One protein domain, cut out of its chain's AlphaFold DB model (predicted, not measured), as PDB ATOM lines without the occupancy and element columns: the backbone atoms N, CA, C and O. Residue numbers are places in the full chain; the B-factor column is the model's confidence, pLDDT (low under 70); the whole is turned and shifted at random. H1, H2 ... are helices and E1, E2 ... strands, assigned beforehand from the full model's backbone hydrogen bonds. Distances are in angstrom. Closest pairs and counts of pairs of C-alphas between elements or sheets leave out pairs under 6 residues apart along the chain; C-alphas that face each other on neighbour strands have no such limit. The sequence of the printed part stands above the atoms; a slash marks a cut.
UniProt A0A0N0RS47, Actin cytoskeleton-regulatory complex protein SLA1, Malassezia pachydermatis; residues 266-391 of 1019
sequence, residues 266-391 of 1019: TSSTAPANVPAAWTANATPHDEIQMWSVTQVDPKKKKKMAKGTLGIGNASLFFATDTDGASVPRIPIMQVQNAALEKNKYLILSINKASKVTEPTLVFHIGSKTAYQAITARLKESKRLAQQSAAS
ATOM      1  N   THR A 266     -33.444 -56.413  45.060       82.50
ATOM      2  CA  THR A 266     -34.333 -56.357  43.891       82.50
ATOM      3  C   THR A 266     -35.199 -57.615  43.794       82.50
ATOM      4  O   THR A 266     -34.721 -58.733  43.985       82.50
ATOM      5  N   SER A 267     -36.482 -57.442  43.466       77.94
ATOM      6  CA  SER A 267     -37.408 -58.545  43.192       77.94
ATOM      7  C   SER A 267     -37.657 -58.682  41.691       77.94
ATOM      8  O   SER A 267     -38.043 -57.724  41.026       77.94
ATOM      9  N   SER A 268     -37.495 -59.900  41.171       64.88
ATOM     10  CA  SER A 268     -37.842 -60.270  39.789       64.88
ATOM     11  C   SER A 268     -39.281 -60.806  39.665       64.88
ATOM     12  O   SER A 268     -39.683 -61.359  38.644       64.88
ATOM     13  N   THR A 269     -40.089 -60.723  40.726       63.56
ATOM     14  CA  THR A 269     -41.452 -61.272  40.739       63.56
ATOM     15  C   THR A 269     -42.394 -60.334  41.479       63.56
ATOM     16  O   THR A 269     -42.178 -60.006  42.643       63.56
ATOM     17  N   ALA A 270     -43.450 -59.903  40.791       64.12
ATOM     18  CA  ALA A 270     -44.498 -59.095  41.394       64.12
ATOM     19  C   ALA A 270     -45.392 -59.960  42.304       64.12
ATOM     20  O   ALA A 270     -45.755 -61.073  41.906       64.12
ATOM     21  N   PRO A 271     -45.783 -59.480  43.498       71.81
ATOM     22  CA  PRO A 271     -46.715 -60.200  44.357       71.81
ATOM     23  C   PRO A 271     -48.120 -60.232  43.736       71.81
ATOM     24  O   PRO A 271     -48.527 -59.323  43.012       71.81
ATOM     25  N   ALA A 272     -48.884 -61.285  44.034       65.50
ATOM     26  CA  ALA A 272     -50.132 -61.621  43.333       65.50
ATOM     27  C   ALA A 272     -51.296 -60.617  43.515       65.50
ATOM     28  O   ALA A 272     -52.326 -60.756  42.858       65.50
ATOM     29  N   ASN A 273     -51.151 -59.617  44.390       68.31
ATOM     30  CA  ASN A 273     -52.088 -58.501  44.570       68.31
ATOM     31  C   ASN A 273     -51.754 -57.266  43.703       68.31
ATOM     32  O   ASN A 273     -52.501 -56.287  43.728       68.31
ATOM     33  N   VAL A 274     -50.681 -57.307  42.904       71.25
ATOM     34  CA  VAL A 274     -50.378 -56.304  41.871       71.25
ATOM     35  C   VAL A 274     -51.004 -56.739  40.539       71.25
ATOM     36  O   VAL A 274     -50.664 -57.808  40.032       71.25
ATOM     37  N   PRO A 275     -51.888 -55.930  39.920       72.88
ATOM     38  CA  PRO A 275     -52.423 -56.228  38.595       72.88
ATOM     39  C   PRO A 275     -51.310 -56.352  37.549       72.88
ATOM     40  O   PRO A 275     -50.474 -55.457  37.427       72.88
ATOM     41  N   ALA A 276     -51.346 -57.403  36.725       68.94
ATOM     42  CA  ALA A 276     -50.345 -57.635  35.675       68.94
ATOM     43  C   ALA A 276     -50.219 -56.464  34.674       68.94
ATOM     44  O   ALA A 276     -49.159 -56.242  34.101       68.94
ATOM     45  N   ALA A 277     -51.273 -55.657  34.507       65.81
ATOM     46  CA  ALA A 277     -51.249 -54.439  33.694       65.81
ATOM     47  C   ALA A 277     -50.381 -53.299  34.275       65.81
ATOM     48  O   ALA A 277     -50.105 -52.333  33.571       65.81
ATOM     49  N   TRP A 278     -49.966 -53.366  35.548       69.25
ATOM     50  CA  TRP A 278     -49.051 -52.387  36.159       69.25
ATOM     51  C   TRP A 278     -47.585 -52.812  36.052       69.25
ATOM     52  O   TRP A 278     -46.703 -51.955  36.117       69.25
ATOM     53  N   THR A 279     -47.343 -54.117  35.898       65.88
ATOM     54  CA  THR A 279     -46.015 -54.733  35.773       65.88
ATOM     55  C   THR A 279     -45.658 -55.132  34.341       65.88
ATOM     56  O   THR A 279     -44.498 -55.413  34.061       65.88
ATOM     57  N   ALA A 280     -46.615 -55.102  33.414       65.25
ATOM     58  CA  ALA A 280     -46.333 -55.061  31.986       65.25
ATOM     59  C   ALA A 280     -45.574 -53.770  31.628       65.25
ATOM     60  O   ALA A 280     -45.928 -52.687  32.102       65.25
ATOM     61  N   ASN A 281     -44.577 -53.862  30.742       60.09
ATOM     62  CA  ASN A 281     -43.886 -52.700  30.172       60.09
ATOM     63  C   ASN A 281     -44.797 -52.006  29.138       60.09
ATOM     64  O   ASN A 281     -44.622 -52.144  27.928       60.09
ATOM     65  N   ALA A 282     -45.823 -51.306  29.632       51.00
ATOM     66  CA  ALA A 282     -46.830 -50.615  28.828       51.00
ATOM     67  C   ALA A 282     -46.300 -49.300  28.229       51.00
ATOM     68  O   ALA A 282     -46.729 -48.898  27.148       51.00
ATOM     69  N   THR A 283     -45.345 -48.648  28.899       56.34
ATOM     70  CA  THR A 283     -44.520 -47.582  28.317       56.34
ATOM     71  C   THR A 283     -43.142 -48.132  27.937       56.34
ATOM     72  O   THR A 283     -42.407 -48.515  28.849       56.34
ATOM     73  N   PRO A 284     -42.730 -48.112  26.649       58.88
ATOM     74  CA  PRO A 284     -41.424 -48.628  26.207       58.88
ATOM     75  C   PRO A 284     -40.195 -47.965  26.849       58.88
ATOM     76  O   PRO A 284     -39.099 -48.502  26.750       58.88
ATOM     77  N   HIS A 285     -40.373 -46.804  27.484       62.72
ATOM     78  CA  HIS A 285     -39.289 -45.982  28.025       62.72
ATOM     79  C   HIS A 285     -39.186 -45.993  29.561       62.72
ATOM     80  O   HIS A 285     -38.169 -45.550  30.075       62.72
ATOM     81  N   ASP A 286     -40.187 -46.494  30.304       82.19
ATOM     82  CA  ASP A 286     -40.164 -46.527  31.782       82.19
ATOM     83  C   ASP A 286     -40.468 -47.929  32.331       82.19
ATOM     84  O   ASP A 286     -41.543 -48.191  32.877       82.19
ATOM     85  N   GLU A 287     -39.494 -48.830  32.184       83.56
ATOM     86  CA  GLU A 287     -39.522 -50.184  32.748       83.56
ATOM     87  C   GLU A 287     -39.762 -50.173  34.265       83.56
ATOM     88  O   GLU A 287     -39.251 -49.317  34.996       83.56
ATOM     89  N   ILE A 288     -40.514 -51.157  34.753       86.56
ATOM     90  CA  ILE A 288     -40.755 -51.327  36.180       86.56
ATOM     91  C   ILE A 288     -39.604 -52.047  36.891       86.56
ATOM     92  O   ILE A 288     -39.216 -53.156  36.533       86.56
ATOM     93  N   GLN A 289     -39.108 -51.446  37.971       88.50
ATOM     94  CA  GLN A 289     -38.212 -52.104  38.920       88.50
ATOM     95  C   GLN A 289     -38.887 -52.244  40.285       88.50
ATOM     96  O   GLN A 289     -39.766 -51.459  40.652       88.50
ATOM     97  N   MET A 290     -38.504 -53.287  41.019       91.62
ATOM     98  CA  MET A 290     -39.150 -53.710  42.258       91.62
ATOM     99  C   MET A 290     -38.111 -54.066  43.322       91.62
ATOM    100  O   MET A 290     -37.107 -54.707  43.013       91.62
ATOM    101  N   TRP A 291     -38.382 -53.707  44.578       91.44
ATOM    102  CA  TRP A 291     -37.535 -54.021  45.734       91.44
ATOM    103  C   TRP A 291     -38.357 -54.585  46.889       91.44
ATOM    104  O   TRP A 291     -39.445 -54.085  47.182       91.44
ATOM    105  N   SER A 292     -37.811 -55.581  47.580       89.44
ATOM    106  CA  SER A 292     -38.330 -56.058  48.867       89.44
ATOM    107  C   SER A 292     -38.089 -54.994  49.938       89.44
ATOM    108  O   SER A 292     -36.948 -54.572  50.116       89.44
ATOM    109  N   VAL A 293     -39.127 -54.537  50.643       89.81
ATOM    110  CA  VAL A 293     -39.005 -53.529  51.712       89.81
ATOM    111  C   VAL A 293     -39.998 -53.774  52.853       89.81
ATOM    112  O   VAL A 293     -41.103 -54.288  52.649       89.81
ATOM    113  N   THR A 294     -39.659 -53.306  54.055       88.75
ATOM    114  CA  THR A 294     -40.555 -53.357  55.221       88.75
ATOM    115  C   THR A 294     -41.067 -51.963  55.582       88.75
ATOM    116  O   THR A 294     -40.295 -51.097  55.983       88.75
ATOM    117  N   GLN A 295     -42.377 -51.727  55.490       87.38
ATOM    118  CA  GLN A 295     -43.008 -50.475  55.919       87.38
ATOM    119  C   GLN A 295     -42.988 -50.340  57.452       87.38
ATOM    120  O   GLN A 295     -43.240 -51.306  58.178       87.38
ATOM    121  N   VAL A 296     -42.731 -49.130  57.954       85.75
ATOM    122  CA  VAL A 296     -42.558 -48.817  59.382       85.75
ATOM    123  C   VAL A 296     -43.466 -47.654  59.804       85.75
ATOM    124  O   VAL A 296     -43.597 -46.669  59.085       85.75
ATOM    125  N   ASP A 297     -44.071 -47.751  60.994       77.44
ATOM    126  CA  ASP A 297     -44.900 -46.692  61.593       77.44
ATOM    127  C   ASP A 297     -44.014 -45.470  61.927       77.44
ATOM    128  O   ASP A 297     -43.149 -45.588  62.805       77.44
ATOM    129  N   PRO A 298     -44.210 -44.289  61.302       67.00
ATOM    130  CA  PRO A 298     -43.352 -43.122  61.528       67.00
ATOM    131  C   PRO A 298     -43.433 -42.565  62.960       67.00
ATOM    132  O   PRO A 298     -42.519 -41.875  63.404       67.00
ATOM    133  N   LYS A 299     -44.509 -42.866  63.701       65.12
ATOM    134  CA  LYS A 299     -44.767 -42.375  65.066       65.12
ATOM    135  C   LYS A 299     -44.333 -43.377  66.141       65.12
ATOM    136  O   LYS A 299     -44.101 -42.971  67.275       65.12
ATOM    137  N   LYS A 300     -44.242 -44.673  65.812       59.84
ATOM    138  CA  LYS A 300     -43.897 -45.753  66.767       59.84
ATOM    139  C   LYS A 300     -42.628 -46.538  66.424       59.84
ATOM    140  O   LYS A 300     -42.238 -47.394  67.212       59.84
ATOM    141  N   LYS A 301     -42.023 -46.296  65.256       59.44
ATOM    142  CA  LYS A 301     -40.862 -47.022  64.698       59.44
ATOM    143  C   LYS A 301     -41.007 -48.551  64.743       59.44
ATOM    144  O   LYS A 301     -40.034 -49.281  64.897       59.44
ATOM    145  N   LYS A 302     -42.244 -49.036  64.577       72.12
ATOM    146  CA  LYS A 302     -42.601 -50.460  64.563       72.12
ATOM    147  C   LYS A 302     -42.847 -50.936  63.131       72.12
ATOM    148  O   LYS A 302     -43.556 -50.266  62.382       72.12
ATOM    149  N   LYS A 303     -42.310 -52.111  62.783       72.94
ATOM    150  CA  LYS A 303     -42.587 -52.845  61.533       72.94
ATOM    151  C   LYS A 303     -44.115 -53.007  61.363       72.94
ATOM    152  O   LYS A 303     -44.772 -53.534  62.263       72.94
ATOM    153  N   MET A 304     -44.682 -52.520  60.256       72.38
ATOM    154  CA  MET A 304     -46.129 -52.559  59.967       72.38
ATOM    155  C   MET A 304     -46.502 -53.693  59.011       72.38
ATOM    156  O   MET A 304     -47.427 -54.452  59.304       72.38
ATOM    157  N   ALA A 305     -45.792 -53.797  57.886       78.31
ATOM    158  CA  ALA A 305     -45.969 -54.838  56.878       78.31
ATOM    159  C   ALA A 305     -44.710 -54.958  56.006       78.31
ATOM    160  O   ALA A 305     -44.075 -53.947  55.706       78.31
ATOM    161  N   LYS A 306     -44.380 -56.177  55.575       83.00
ATOM    162  CA  LYS A 306     -43.390 -56.432  54.521       83.00
ATOM    163  C   LYS A 306     -44.090 -56.511  53.161       83.00
ATOM    164  O   LYS A 306     -45.263 -56.895  53.098       83.00
ATOM    165  N   GLY A 307     -43.398 -56.104  52.103       86.44
ATOM    166  CA  GLY A 307     -43.922 -56.162  50.748       86.44
ATOM    167  C   GLY A 307     -42.925 -55.732  49.681       86.44
ATOM    168  O   GLY A 307     -41.756 -55.467  49.955       86.44
ATOM    169  N   THR A 308     -43.424 -55.611  48.458       88.81
ATOM    170  CA  THR A 308     -42.671 -55.147  47.293       88.81
ATOM    171  C   THR A 308     -42.997 -53.683  46.984       88.81
ATOM    172  O   THR A 308     -44.158 -53.334  46.758       88.81
ATOM    173  N   LEU A 309     -41.979 -52.823  46.941       90.12
ATOM    174  CA  LEU A 309     -42.056 -51.454  46.421       90.12
ATOM    175  C   LEU A 309     -41.734 -51.475  44.921       90.12
ATOM    176  O   LEU A 309     -40.613 -51.811  44.550       90.12
ATOM    177  N   GLY A 310     -42.701 -51.124  44.071       90.19
ATOM    178  CA  GLY A 310     -42.540 -51.033  42.617       90.19
ATOM    179  C   GLY A 310     -42.482 -49.586  42.127       90.19
ATOM    180  O   GLY A 310     -43.258 -48.749  42.595       90.19
ATOM    181  N   ILE A 311     -41.576 -49.292  41.187       91.31
ATOM    182  CA  ILE A 311     -41.381 -47.967  40.573       91.31
ATOM    183  C   ILE A 311     -41.166 -48.125  39.058       91.31
ATOM    184  O   ILE A 311     -40.233 -48.806  38.632       91.31
ATOM    185  N   GLY A 312     -42.018 -47.484  38.255       84.38
ATOM    186  CA  GLY A 312     -41.995 -47.487  36.784       84.38
ATOM    187  C   GLY A 312     -43.385 -47.243  36.183       84.38
ATOM    188  O   GLY A 312     -44.350 -47.009  36.919       84.38
ATOM    189  N   ASN A 313     -43.523 -47.283  34.852       84.06
ATOM    190  CA  ASN A 313     -44.755 -46.904  34.136       84.06
ATOM    191  C   ASN A 313     -45.347 -45.548  34.633       84.06
ATOM    192  O   ASN A 313     -46.561 -45.415  34.844       84.06
ATOM    193  N   ALA A 314     -44.486 -44.557  34.896       83.50
ATOM    194  CA  ALA A 314     -44.778 -43.248  35.495       83.50
ATOM    195  C   ALA A 314     -45.486 -43.295  36.871       83.50
ATOM    196  O   ALA A 314     -46.303 -42.424  37.207       83.50
ATOM    197  N   SER A 315     -45.244 -44.319  37.693       86.75
ATOM    198  CA  SER A 315     -45.885 -44.481  39.008       86.75
ATOM    199  C   SER A 315     -45.052 -45.266  40.024       86.75
ATOM    200  O   SER A 315     -44.080 -45.939  39.698       86.75
ATOM    201  N   LEU A 316     -45.482 -45.174  41.279       89.19
ATOM    202  CA  LEU A 316     -44.977 -45.904  42.433       89.19
ATOM    203  C   LEU A 316     -46.132 -46.663  43.103       89.19
ATOM    204  O   LEU A 316     -47.253 -46.156  43.175       89.19
ATOM    205  N   PHE A 317     -45.870 -47.858  43.622       88.12
ATOM    206  CA  PHE A 317     -46.807 -48.593  44.476       88.12
ATOM    207  C   PHE A 317     -46.068 -49.425  45.528       88.12
ATOM    208  O   PHE A 317     -44.916 -49.801  45.330       88.12
ATOM    209  N   PHE A 318     -46.741 -49.758  46.630       88.19
ATOM    210  CA  PHE A 318     -46.229 -50.683  47.645       88.19
ATOM    211  C   PHE A 318     -47.255 -51.783  47.919       88.19
ATOM    212  O   PHE A 318     -48.360 -51.501  48.383       88.19
ATOM    213  N   ALA A 319     -46.887 -53.023  47.607       84.44
ATOM    214  CA  ALA A 319     -47.750 -54.193  47.665       84.44
ATOM    215  C   ALA A 319     -47.304 -55.138  48.786       84.44
ATOM    216  O   ALA A 319     -46.223 -55.715  48.719       84.44
ATOM    217  N   THR A 320     -48.121 -55.280  49.827       81.62
ATOM    218  CA  THR A 320     -47.816 -56.114  51.001       81.62
ATOM    219  C   THR A 320     -48.089 -57.590  50.743       81.62
ATOM    220  O   THR A 320     -49.180 -57.925  50.287       81.62
ATOM    221  N   ASP A 321     -47.190 -58.484  51.156       66.31
ATOM    222  CA  ASP A 321     -47.302 -59.932  50.882       66.31
ATOM    223  C   ASP A 321     -48.408 -60.647  51.697       66.31
ATOM    224  O   ASP A 321     -48.576 -61.862  51.610       66.31
ATOM    225  N   THR A 322     -49.130 -59.912  52.552       56.31
ATOM    226  CA  THR A 322     -50.008 -60.457  53.608       56.31
ATOM    227  C   THR A 322     -51.376 -59.778  53.736       56.31
ATOM    228  O   THR A 322     -52.150 -60.168  54.606       56.31
ATOM    229  N   ASP A 323     -51.702 -58.798  52.887       54.69
ATOM    230  CA  ASP A 323     -53.034 -58.175  52.831       54.69
ATOM    231  C   ASP A 323     -53.556 -58.236  51.383       54.69
ATOM    232  O   ASP A 323     -52.847 -57.888  50.435       54.69
ATOM    233  N   GLY A 324     -54.791 -58.718  51.219       53.00
ATOM    234  CA  GLY A 324     -55.479 -58.824  49.927       53.00
ATOM    235  C   GLY A 324     -56.079 -57.503  49.433       53.00
ATOM    236  O   GLY A 324     -56.742 -57.486  48.397       53.00
ATOM    237  N   ALA A 325     -55.889 -56.406  50.172       56.66
ATOM    238  CA  ALA A 325     -56.345 -55.078  49.794       56.66
ATOM    239  C   ALA A 325     -55.787 -54.604  48.438       56.66
ATOM    240  O   ALA A 325     -54.634 -54.846  48.080       56.66
ATOM    241  N   SER A 326     -56.605 -53.839  47.711       56.28
ATOM    242  CA  SER A 326     -56.213 -53.173  46.468       56.28
ATOM    243  C   SER A 326     -55.065 -52.187  46.710       56.28
ATOM    244  O   SER A 326     -55.239 -51.171  47.390       56.28
ATOM    245  N   VAL A 327     -53.904 -52.479  46.129       73.88
ATOM    246  CA  VAL A 327     -52.676 -51.686  46.265       73.88
ATOM    247  C   VAL A 327     -52.873 -50.260  45.710       73.88
ATOM    248  O   VAL A 327     -53.347 -50.113  44.585       73.88
ATOM    249  N   PRO A 328     -52.503 -49.183  46.429       71.06
ATOM    250  CA  PRO A 328     -52.613 -47.823  45.903       71.06
ATOM    251  C   PRO A 328     -51.497 -47.516  44.889       71.06
ATOM    252  O   PRO A 328     -50.316 -47.491  45.239       71.06
ATOM    253  N   ARG A 329     -51.875 -47.220  43.638       81.38
ATOM    254  CA  ARG A 329     -50.971 -46.699  42.596       81.38
ATOM    255  C   ARG A 329     -50.855 -45.177  42.709       81.38
ATOM    256  O   ARG A 329     -51.855 -44.470  42.609       81.38
ATOM    257  N   ILE A 330     -49.637 -44.680  42.898       86.19
ATOM    258  CA  ILE A 330     -49.320 -43.264  43.114       86.19
ATOM    259  C   ILE A 330     -48.564 -42.744  41.880       86.19
ATOM    260  O   ILE A 330     -47.448 -43.199  41.633       86.19
ATOM    261  N   PRO A 331     -49.119 -41.803  41.092       87.38
ATOM    262  CA  PRO A 331     -48.391 -41.133  40.014       87.38
ATOM    263  C   PRO A 331     -47.048 -40.570  40.488       87.38
ATOM    264  O   PRO A 331     -46.991 -39.880  41.505       87.38
ATOM    265  N   ILE A 332     -45.968 -40.807  39.737       89.00
ATOM    266  CA  ILE A 332     -44.598 -40.458  40.163       89.00
ATOM    267  C   ILE A 332     -44.418 -38.945  40.421       89.00
ATOM    268  O   ILE A 332     -43.681 -38.536  41.316       89.00
ATOM    269  N   MET A 333     -45.195 -38.112  39.718       86.50
ATOM    270  CA  MET A 333     -45.307 -36.658  39.918       86.50
ATOM    271  C   MET A 333     -45.808 -36.242  41.312       86.50
ATOM    272  O   MET A 333     -45.564 -35.115  41.737       86.50
ATOM    273  N   GLN A 334     -46.509 -37.119  42.037       84.38
ATOM    274  CA  GLN A 334     -47.027 -36.832  43.381       84.38
ATOM    275  C   GLN A 334     -45.989 -37.079  44.487       84.38
ATOM    276  O   GLN A 334     -46.192 -36.621  45.614       84.38
ATOM    277  N   VAL A 335     -44.867 -37.744  44.179       86.50
ATOM    278  CA  VAL A 335     -43.750 -37.932  45.114       86.50
ATOM    279  C   VAL A 335     -42.893 -36.664  45.129       86.50
ATOM    280  O   VAL A 335     -42.234 -36.313  44.147       86.50
ATOM    281  N   GLN A 336     -42.926 -35.947  46.251       84.12
ATOM    282  CA  GLN A 336     -42.237 -34.671  46.429       84.12
ATOM    283  C   GLN A 336     -40.747 -34.885  46.701       84.12
ATOM    284  O   GLN A 336     -39.920 -34.380  45.946       84.12
ATOM    285  N   ASN A 337     -40.421 -35.663  47.739       83.50
ATOM    286  CA  ASN A 337     -39.056 -35.871  48.220       83.50
ATOM    287  C   ASN A 337     -38.819 -37.336  48.638       83.50
ATOM    288  O   ASN A 337     -39.759 -38.022  49.047       83.50
ATOM    289  N   ALA A 338     -37.563 -37.773  48.567       88.06
ATOM    290  CA  ALA A 338     -37.055 -39.037  49.085       88.06
ATOM    291  C   ALA A 338     -35.800 -38.761  49.929       88.06
ATOM    292  O   ALA A 338     -34.871 -38.111  49.449       88.06
ATOM    293  N   ALA A 339     -35.781 -39.233  51.176       85.81
ATOM    294  CA  ALA A 339     -34.698 -38.997  52.131       85.81
ATOM    295  C   ALA A 339     -34.260 -40.292  52.838       85.81
ATOM    296  O   ALA A 339     -35.044 -41.234  52.964       85.81
ATOM    297  N   LEU A 340     -33.016 -40.324  53.327       87.19
ATOM    298  CA  LEU A 340     -32.406 -41.476  53.998       87.19
ATOM    299  C   LEU A 340     -32.214 -41.207  55.501       87.19
ATOM    300  O   LEU A 340     -31.241 -40.566  55.894       87.19
ATOM    301  N   GLU A 341     -33.086 -41.736  56.366       84.19
ATOM    302  CA  GLU A 341     -32.818 -41.754  57.813       84.19
ATOM    303  C   GLU A 341     -31.846 -42.907  58.147       84.19
ATOM    304  O   GLU A 341     -32.052 -44.068  57.777       84.19
ATOM    305  N   LYS A 342     -30.778 -42.585  58.896       77.44
ATOM    306  CA  LYS A 342     -29.858 -43.546  59.547       77.44
ATOM    307  C   LYS A 342     -29.269 -44.618  58.618       77.44
ATOM    308  O   LYS A 342     -29.003 -45.735  59.049       77.44
ATOM    309  N   ASN A 343     -29.065 -44.276  57.344       79.06
ATOM    310  CA  ASN A 343     -28.463 -45.143  56.324       79.06
ATOM    311  C   ASN A 343     -29.211 -46.476  56.059       79.06
ATOM    312  O   ASN A 343     -28.657 -47.361  55.410       79.06
ATOM    313  N   LYS A 344     -30.452 -46.619  56.560       81.44
ATOM    314  CA  LYS A 344     -31.267 -47.852  56.503       81.44
ATOM    315  C   LYS A 344     -32.764 -47.629  56.235       81.44
ATOM    316  O   LYS A 344     -33.462 -48.589  55.916       81.44
ATOM    317  N   TYR A 345     -33.268 -46.399  56.367       86.25
ATOM    318  CA  TYR A 345     -34.690 -46.080  56.212       86.25
ATOM    319  C   TYR A 345     -34.918 -45.061  55.095       86.25
ATOM    320  O   TYR A 345     -34.436 -43.933  55.169       86.25
ATOM    321  N   LEU A 346     -35.697 -45.446  54.088       89.62
ATOM    322  CA  LEU A 346     -36.220 -44.566  53.049       89.62
ATOM    323  C   LEU A 346     -37.486 -43.866  53.558       89.62
ATOM    324  O   LEU A 346     -38.454 -44.523  53.937       89.62
ATOM    325  N   ILE A 347     -37.496 -42.536  53.522       90.00
ATOM    326  CA  ILE A 347     -38.661 -41.696  53.810       90.00
ATOM    327  C   ILE A 347     -39.133 -41.070  52.496       90.00
ATOM    328  O   ILE A 347     -38.383 -40.321  51.874       90.00
ATOM    329  N   LEU A 348     -40.369 -41.357  52.084       89.06
ATOM    330  CA  LEU A 348     -41.017 -40.758  50.913       89.06
ATOM    331  C   LEU A 348     -42.096 -39.765  51.349       89.06
ATOM    332  O   LEU A 348     -43.049 -40.144  52.031       89.06
ATOM    333  N   SER A 349     -41.981 -38.514  50.903       85.88
ATOM    334  CA  SER A 349     -42.998 -37.473  51.099       85.88
ATOM    335  C   SER A 349     -43.881 -37.354  49.859       85.88
ATOM    336  O   SER A 349     -43.383 -37.145  48.751       85.88
ATOM    337  N   ILE A 350     -45.196 -37.472  50.042       86.06
ATOM    338  CA  ILE A 350     -46.205 -37.516  48.976       86.06
ATOM    339  C   ILE A 350     -47.166 -36.336  49.130       86.06
ATOM    340  O   ILE A 350     -47.611 -36.001  50.228       86.06
ATOM    341  N   ASN A 351     -47.519 -35.704  48.010       78.00
ATOM    342  CA  ASN A 351     -48.424 -34.563  47.996       78.00
ATOM    343  C   ASN A 351     -49.821 -34.947  48.528       78.00
ATOM    344  O   ASN A 351     -50.425 -35.922  48.077       78.00
ATOM    345  N   LYS A 352     -50.383 -34.138  49.433       55.22
ATOM    346  CA  LYS A 352     -51.711 -34.334  50.047       55.22
ATOM    347  C   LYS A 352     -52.892 -34.286  49.054       55.22
ATOM    348  O   LYS A 352     -54.008 -34.627  49.426       55.22
ATOM    349  N   ALA A 353     -52.664 -33.885  47.800       46.09
ATOM    350  CA  ALA A 353     -53.639 -34.012  46.709       46.09
ATOM    351  C   ALA A 353     -53.871 -35.471  46.243       46.09
ATOM    352  O   ALA A 353     -54.832 -35.747  45.525       46.09
ATOM    353  N   SER A 354     -53.002 -36.404  46.640       53.50
ATOM    354  CA  SER A 354     -53.105 -37.837  46.335       53.50
ATOM    355  C   SER A 354     -54.175 -38.512  47.208       53.50
ATOM    356  O   SER A 354     -54.335 -38.148  48.371       53.50
ATOM    357  N   LYS A 355     -54.853 -39.563  46.716       53.38
ATOM    358  CA  LYS A 355     -55.808 -40.383  47.507       53.38
ATOM    359  C   LYS A 355     -55.105 -41.317  48.531       53.38
ATOM    360  O   LYS A 355     -55.525 -42.454  48.717       53.38
ATOM    361  N   VAL A 356     -54.014 -40.871  49.158       57.53
ATOM    362  CA  VAL A 356     -53.154 -41.675  50.050       57.53
ATOM    363  C   VAL A 356     -53.402 -41.286  51.511       57.53
ATOM    364  O   VAL A 356     -53.439 -40.105  51.845       57.53
ATOM    365  N   THR A 357     -53.575 -42.281  52.385       54.88
ATOM    366  CA  THR A 357     -54.031 -42.085  53.774       54.88
ATOM    367  C   THR A 357     -53.019 -41.367  54.675       54.88
ATOM    368  O   THR A 357     -53.429 -40.619  55.560       54.88
ATOM    369  N   GLU A 358     -51.712 -41.549  54.451       63.09
ATOM    370  CA  GLU A 358     -50.651 -40.784  55.122       63.09
ATOM    371  C   GLU A 358     -49.735 -40.099  54.084       63.09
ATOM    372  O   GLU A 358     -49.369 -40.729  53.093       63.09
ATOM    373  N   PRO A 359     -49.338 -38.824  54.285       73.19
ATOM    374  CA  PRO A 359     -48.517 -38.062  53.333       73.19
ATOM    375  C   PRO A 359     -47.015 -38.394  53.410       73.19
ATOM    376  O   PRO A 359     -46.211 -37.810  52.686       73.19
ATOM    377  N   THR A 360     -46.619 -39.294  54.308       80.75
ATOM    378  CA  THR A 360     -45.228 -39.701  54.515       80.75
ATOM    379  C   THR A 360     -45.191 -41.206  54.722       80.75
ATOM    380  O   THR A 360     -45.815 -41.711  55.654       80.75
ATOM    381  N   LEU A 361     -44.469 -41.920  53.863       85.69
ATOM    382  CA  LEU A 361     -44.251 -43.361  53.978       85.69
ATOM    383  C   LEU A 361     -42.804 -43.614  54.397       85.69
ATOM    384  O   LEU A 361     -41.889 -43.004  53.846       85.69
ATOM    385  N   VAL A 362     -42.597 -44.512  55.362       89.06
ATOM    386  CA  VAL A 362     -41.264 -44.906  55.834       89.06
ATOM    387  C   VAL A 362     -41.069 -46.394  55.580       89.06
ATOM    388  O   VAL A 362     -41.891 -47.212  55.997       89.06
ATOM    389  N   PHE A 363     -39.971 -46.737  54.915       90.94
ATOM    390  CA  PHE A 363     -39.594 -48.100  54.556       90.94
ATOM    391  C   PHE A 363     -38.189 -48.405  55.068       90.94
ATOM    392  O   PHE A 363     -37.272 -47.612  54.868       90.94
ATOM    393  N   HIS A 364     -37.993 -49.559  55.698       88.75
ATOM    394  CA  HIS A 364     -36.665 -50.130  55.872       88.75
ATOM    395  C   HIS A 364     -36.215 -50.797  54.565       88.75
ATOM    396  O   HIS A 364     -37.009 -51.444  53.880       88.75
ATOM    397  N   ILE A 365     -34.944 -50.587  54.225       85.44
ATOM    398  CA  ILE A 365     -34.340 -50.930  52.929       85.44
ATOM    399  C   ILE A 365     -32.940 -51.555  53.070       85.44
ATOM    400  O   ILE A 365     -32.212 -51.637  52.086       85.44
ATOM    401  N   GLY A 366     -32.521 -51.921  54.287       78.19
ATOM    402  CA  GLY A 366     -31.270 -52.640  54.581       78.19
ATOM    403  C   GLY A 366     -29.966 -51.847  54.405       78.19
ATOM    404  O   GLY A 366     -29.133 -51.829  55.314       78.19
ATOM    405  N   SER A 367     -29.773 -51.182  53.261       82.50
ATOM    406  CA  SER A 367     -28.483 -50.638  52.817       82.50
ATOM    407  C   SER A 367     -28.564 -49.285  52.092       82.50
ATOM    408  O   SER A 367     -29.566 -48.927  51.465       82.50
ATOM    409  N   LYS A 368     -27.438 -48.557  52.098       83.12
ATOM    410  CA  LYS A 368     -27.233 -47.332  51.301       83.12
ATOM    411  C   LYS A 368     -27.304 -47.596  49.790       83.12
ATOM    412  O   LYS A 368     -27.810 -46.759  49.050       83.12
ATOM    413  N   THR A 369     -26.847 -48.763  49.339       86.69
ATOM    414  CA  THR A 369     -26.871 -49.158  47.922       86.69
ATOM    415  C   THR A 369     -28.305 -49.342  47.422       86.69
ATOM    416  O   THR A 369     -28.657 -48.834  46.360       86.69
ATOM    417  N   ALA A 370     -29.170 -49.974  48.226       85.50
ATOM    418  CA  ALA A 370     -30.600 -50.068  47.932       85.50
ATOM    419  C   ALA A 370     -31.266 -48.683  47.893       85.50
ATOM    420  O   ALA A 370     -32.030 -48.402  46.971       85.50
ATOM    421  N   TYR A 371     -30.925 -47.779  48.825       90.12
ATOM    422  CA  TYR A 371     -31.401 -46.388  48.778       90.12
ATOM    423  C   TYR A 371     -31.041 -45.705  47.456       90.12
ATOM    424  O   TYR A 371     -31.892 -45.059  46.845       90.12
ATOM    425  N   GLN A 372     -29.788 -45.846  47.015       88.06
ATOM    426  CA  GLN A 372     -29.300 -45.252  45.772       88.06
ATOM    427  C   GLN A 372     -30.036 -45.822  44.554       88.06
ATOM    428  O   GLN A 372     -30.507 -45.037  43.737       88.06
ATOM    429  N   ALA A 373     -30.226 -47.144  44.471       88.94
ATOM    430  CA  ALA A 373     -30.973 -47.782  43.384       88.94
ATOM    431  C   ALA A 373     -32.447 -47.329  43.330       88.94
ATOM    432  O   ALA A 373     -32.917 -46.867  42.288       88.94
ATOM    433  N   ILE A 374     -33.156 -47.380  44.465       90.31
ATOM    434  CA  ILE A 374     -34.562 -46.954  44.568       90.31
ATOM    435  C   ILE A 374     -34.698 -45.466  44.211       90.31
ATOM    436  O   ILE A 374     -35.580 -45.085  43.442       90.31
ATOM    437  N   THR A 375     -33.805 -44.614  44.725       90.50
ATOM    438  CA  THR A 375     -33.839 -43.162  44.478       90.50
ATOM    439  C   THR A 375     -33.453 -42.810  43.040       90.50
ATOM    440  O   THR A 375     -34.021 -41.875  42.477       90.50
ATOM    441  N   ALA A 376     -32.540 -43.559  42.414       90.00
ATOM    442  CA  ALA A 376     -32.207 -43.403  41.001       90.00
ATOM    443  C   ALA A 376     -33.413 -43.733  40.108       90.00
ATOM    444  O   ALA A 376     -33.791 -42.904  39.283       90.00
ATOM    445  N   ARG A 377     -34.094 -44.870  40.330       90.50
ATOM    446  CA  ARG A 377     -35.315 -45.205  39.573       90.50
ATOM    447  C   ARG A 377     -36.452 -44.219  39.833       90.50
ATOM    448  O   ARG A 377     -37.157 -43.850  38.899       90.50
ATOM    449  N   LEU A 378     -36.604 -43.749  41.073       91.38
ATOM    450  CA  LEU A 378     -37.581 -42.716  41.426       91.38
ATOM    451  C   LEU A 378     -37.331 -41.417  40.644       91.38
ATOM    452  O   LEU A 378     -38.276 -40.847  40.105       91.38
ATOM    453  N   LYS A 379     -36.072 -40.962  40.551       90.00
ATOM    454  CA  LYS A 379     -35.685 -39.790  39.747       90.00
ATOM    455  C   LYS A 379     -35.909 -40.024  38.252       90.00
ATOM    456  O   LYS A 379     -36.456 -39.147  37.591       90.00
ATOM    457  N   GLU A 380     -35.545 -41.194  37.737       89.62
ATOM    458  CA  GLU A 380     -35.638 -41.488  36.305       89.62
ATOM    459  C   GLU A 380     -37.091 -41.627  35.829       89.62
ATOM    460  O   GLU A 380     -37.493 -40.938  34.897       89.62
ATOM    461  N   SER A 381     -37.936 -42.387  36.535       88.44
ATOM    462  CA  SER A 381     -39.381 -42.438  36.247       88.44
ATOM    463  C   SER A 381     -40.031 -41.045  36.354       88.44
ATOM    464  O   SER A 381     -40.918 -40.697  35.571       88.44
ATOM    465  N   LYS A 382     -39.543 -40.183  37.265       89.06
ATOM    466  CA  LYS A 382     -39.986 -38.783  37.391       89.06
ATOM    467  C   LYS A 382     -39.580 -37.938  36.171       89.06
ATOM    468  O   LYS A 382     -40.427 -37.203  35.665       89.06
ATOM    469  N   ARG A 383     -38.352 -38.095  35.657       89.25
ATOM    470  CA  ARG A 383     -37.848 -37.449  34.427       89.25
ATOM    471  C   ARG A 383     -38.624 -37.900  33.187       89.25
ATOM    472  O   ARG A 383     -39.116 -37.062  32.435       89.25
ATOM    473  N   LEU A 384     -38.812 -39.207  33.021       85.88
ATOM    474  CA  LEU A 384     -39.541 -39.813  31.901       85.88
ATOM    475  C   LEU A 384     -41.015 -39.380  31.872       85.88
ATOM    476  O   LEU A 384     -41.566 -39.076  30.810       85.88
ATOM    477  N   ALA A 385     -41.654 -39.268  33.041       84.25
ATOM    478  CA  ALA A 385     -43.005 -38.727  33.163       84.25
ATOM    479  C   ALA A 385     -43.081 -37.222  32.832       84.25
ATOM    480  O   ALA A 385     -44.050 -36.787  32.210       84.25
ATOM    481  N   GLN A 386     -42.061 -36.429  33.188       83.44
ATOM    482  CA  GLN A 386     -41.965 -35.015  32.795       83.44
ATOM    483  C   GLN A 386     -41.763 -34.848  31.286       83.44
ATOM    484  O   GLN A 386     -42.456 -34.040  30.675       83.44
ATOM    485  N   GLN A 387     -40.885 -35.642  30.669       76.81
ATOM    486  CA  GLN A 387     -40.677 -35.650  29.217       76.81
ATOM    487  C   GLN A 387     -41.965 -36.041  28.477       76.81
ATOM    488  O   GLN A 387     -42.395 -35.331  27.570       76.81
ATOM    489  N   SER A 388     -42.653 -37.089  28.940       72.50
ATOM    490  CA  SER A 388     -43.958 -37.508  28.402       72.50
ATOM    491  C   SER A 388     -45.021 -36.401  28.476       72.50
ATOM    492  O   SER A 388     -45.826 -36.266  27.558       72.50
ATOM    493  N   ALA A 389     -45.010 -35.581  29.535       63.94
ATOM    494  CA  ALA A 389     -45.916 -34.439  29.705       63.94
ATOM    495  C   ALA A 389     -45.467 -33.159  28.962       63.94
ATOM    496  O   ALA A 389     -46.286 -32.275  28.698       63.94
ATOM    497  N   ALA A 390     -44.183 -33.043  28.607       55.31
ATOM    498  CA  ALA A 390     -43.655 -31.950  27.793       55.31
ATOM    499  C   ALA A 390     -43.963 -32.165  26.302       55.31
ATOM    500  O   ALA A 390     -44.439 -31.246  25.633       55.31
ATOM    501  N   SER A 391     -43.791 -33.394  25.801       54.50
ATOM    502  CA  SER A 391     -44.068 -33.768  24.406       54.50
ATOM    503  C   SER A 391     -45.535 -33.597  23.991       54.50
ATOM    504  O   SER A 391     -45.825 -33.458  22.806       54.50
TER     505      SER A 391
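AT A GLANCE: This is residues 266 to 391 of the 1019 residues of the protein "Actin cytoskeleton-regulatory complex protein SLA1" of Malassezia pachydermatis (UniProt A0A0N0RS47). Two three-stranded meanders, E1 E2 E3 and E4 E5 E6, each strand the antiparallel neighbour of the one before, join through E1 and E6 into one sheet curled like part of a barrel. The long helix H2 packs on one face, making two layers, while short H1 only grazes the sheet. Find 126 printed residues, with two named helices and six named strands in the order H1 E1 E2 E3 E4 E5 E6 H2; the antiparallel sheet runs E3 E2 E1 E6 E5 E4, and the class is mixed. The whole is compact, radius of gyration of the C-alphas 13.8 A, spanning 44 by 30 by 28 A.

HOW THE PARTS SIT: H1, residues 276 to 279, grazes the sheet with residues 278 to 279. E1, 289 to 296, and E2, 303 to 312, form a hairpin; look at N 291 and O 309, 2.9 A. E1 bends by 58 degrees at 292, E2 by 61 degrees at 306. E2 and E3, 315 to 320, form a hairpin, with N 310 and O 317 at 2.9 A. E4, 335 to 341, and E5, 345 to 350, have N 339 and O 347 at 2.9 A. E5 and E6, 360 to 364, have N 348 and O 361 at 2.9 A; both pairs are hairpins. E6 and E1 are antiparallel neighbours, with N 296 and O 362 within hydrogen-bond range at 2.9 A. H2, 368 to 390, is on the sheet: its closest C-alphas to E2 are Ser 381 and Gly 312, 5.7 A, and to E4 Thr 375 and Ala 338, 7.0 A. In H2 every O i to N i+4 pair is within hydrogen-bond range; H1 is too short for one.

IN THESE COORDINATES: Find C-alpha 276 at (-50.345, -57.635, 35.675), where H1 begins. E1 runs 21.2 A and E2 25.3 A. H2 runs 32.5 A to C-alpha 390 at (-43.655, -31.950, 27.793).

THE WHOLE: The farthest C-alphas, Lys 300 and Ser 391, are 44.0 A apart. The printed part has no cut. The link E3 to E4 is long. Confidence is under 70 in 35 residues, among them 276 to 285 and 352 to 358.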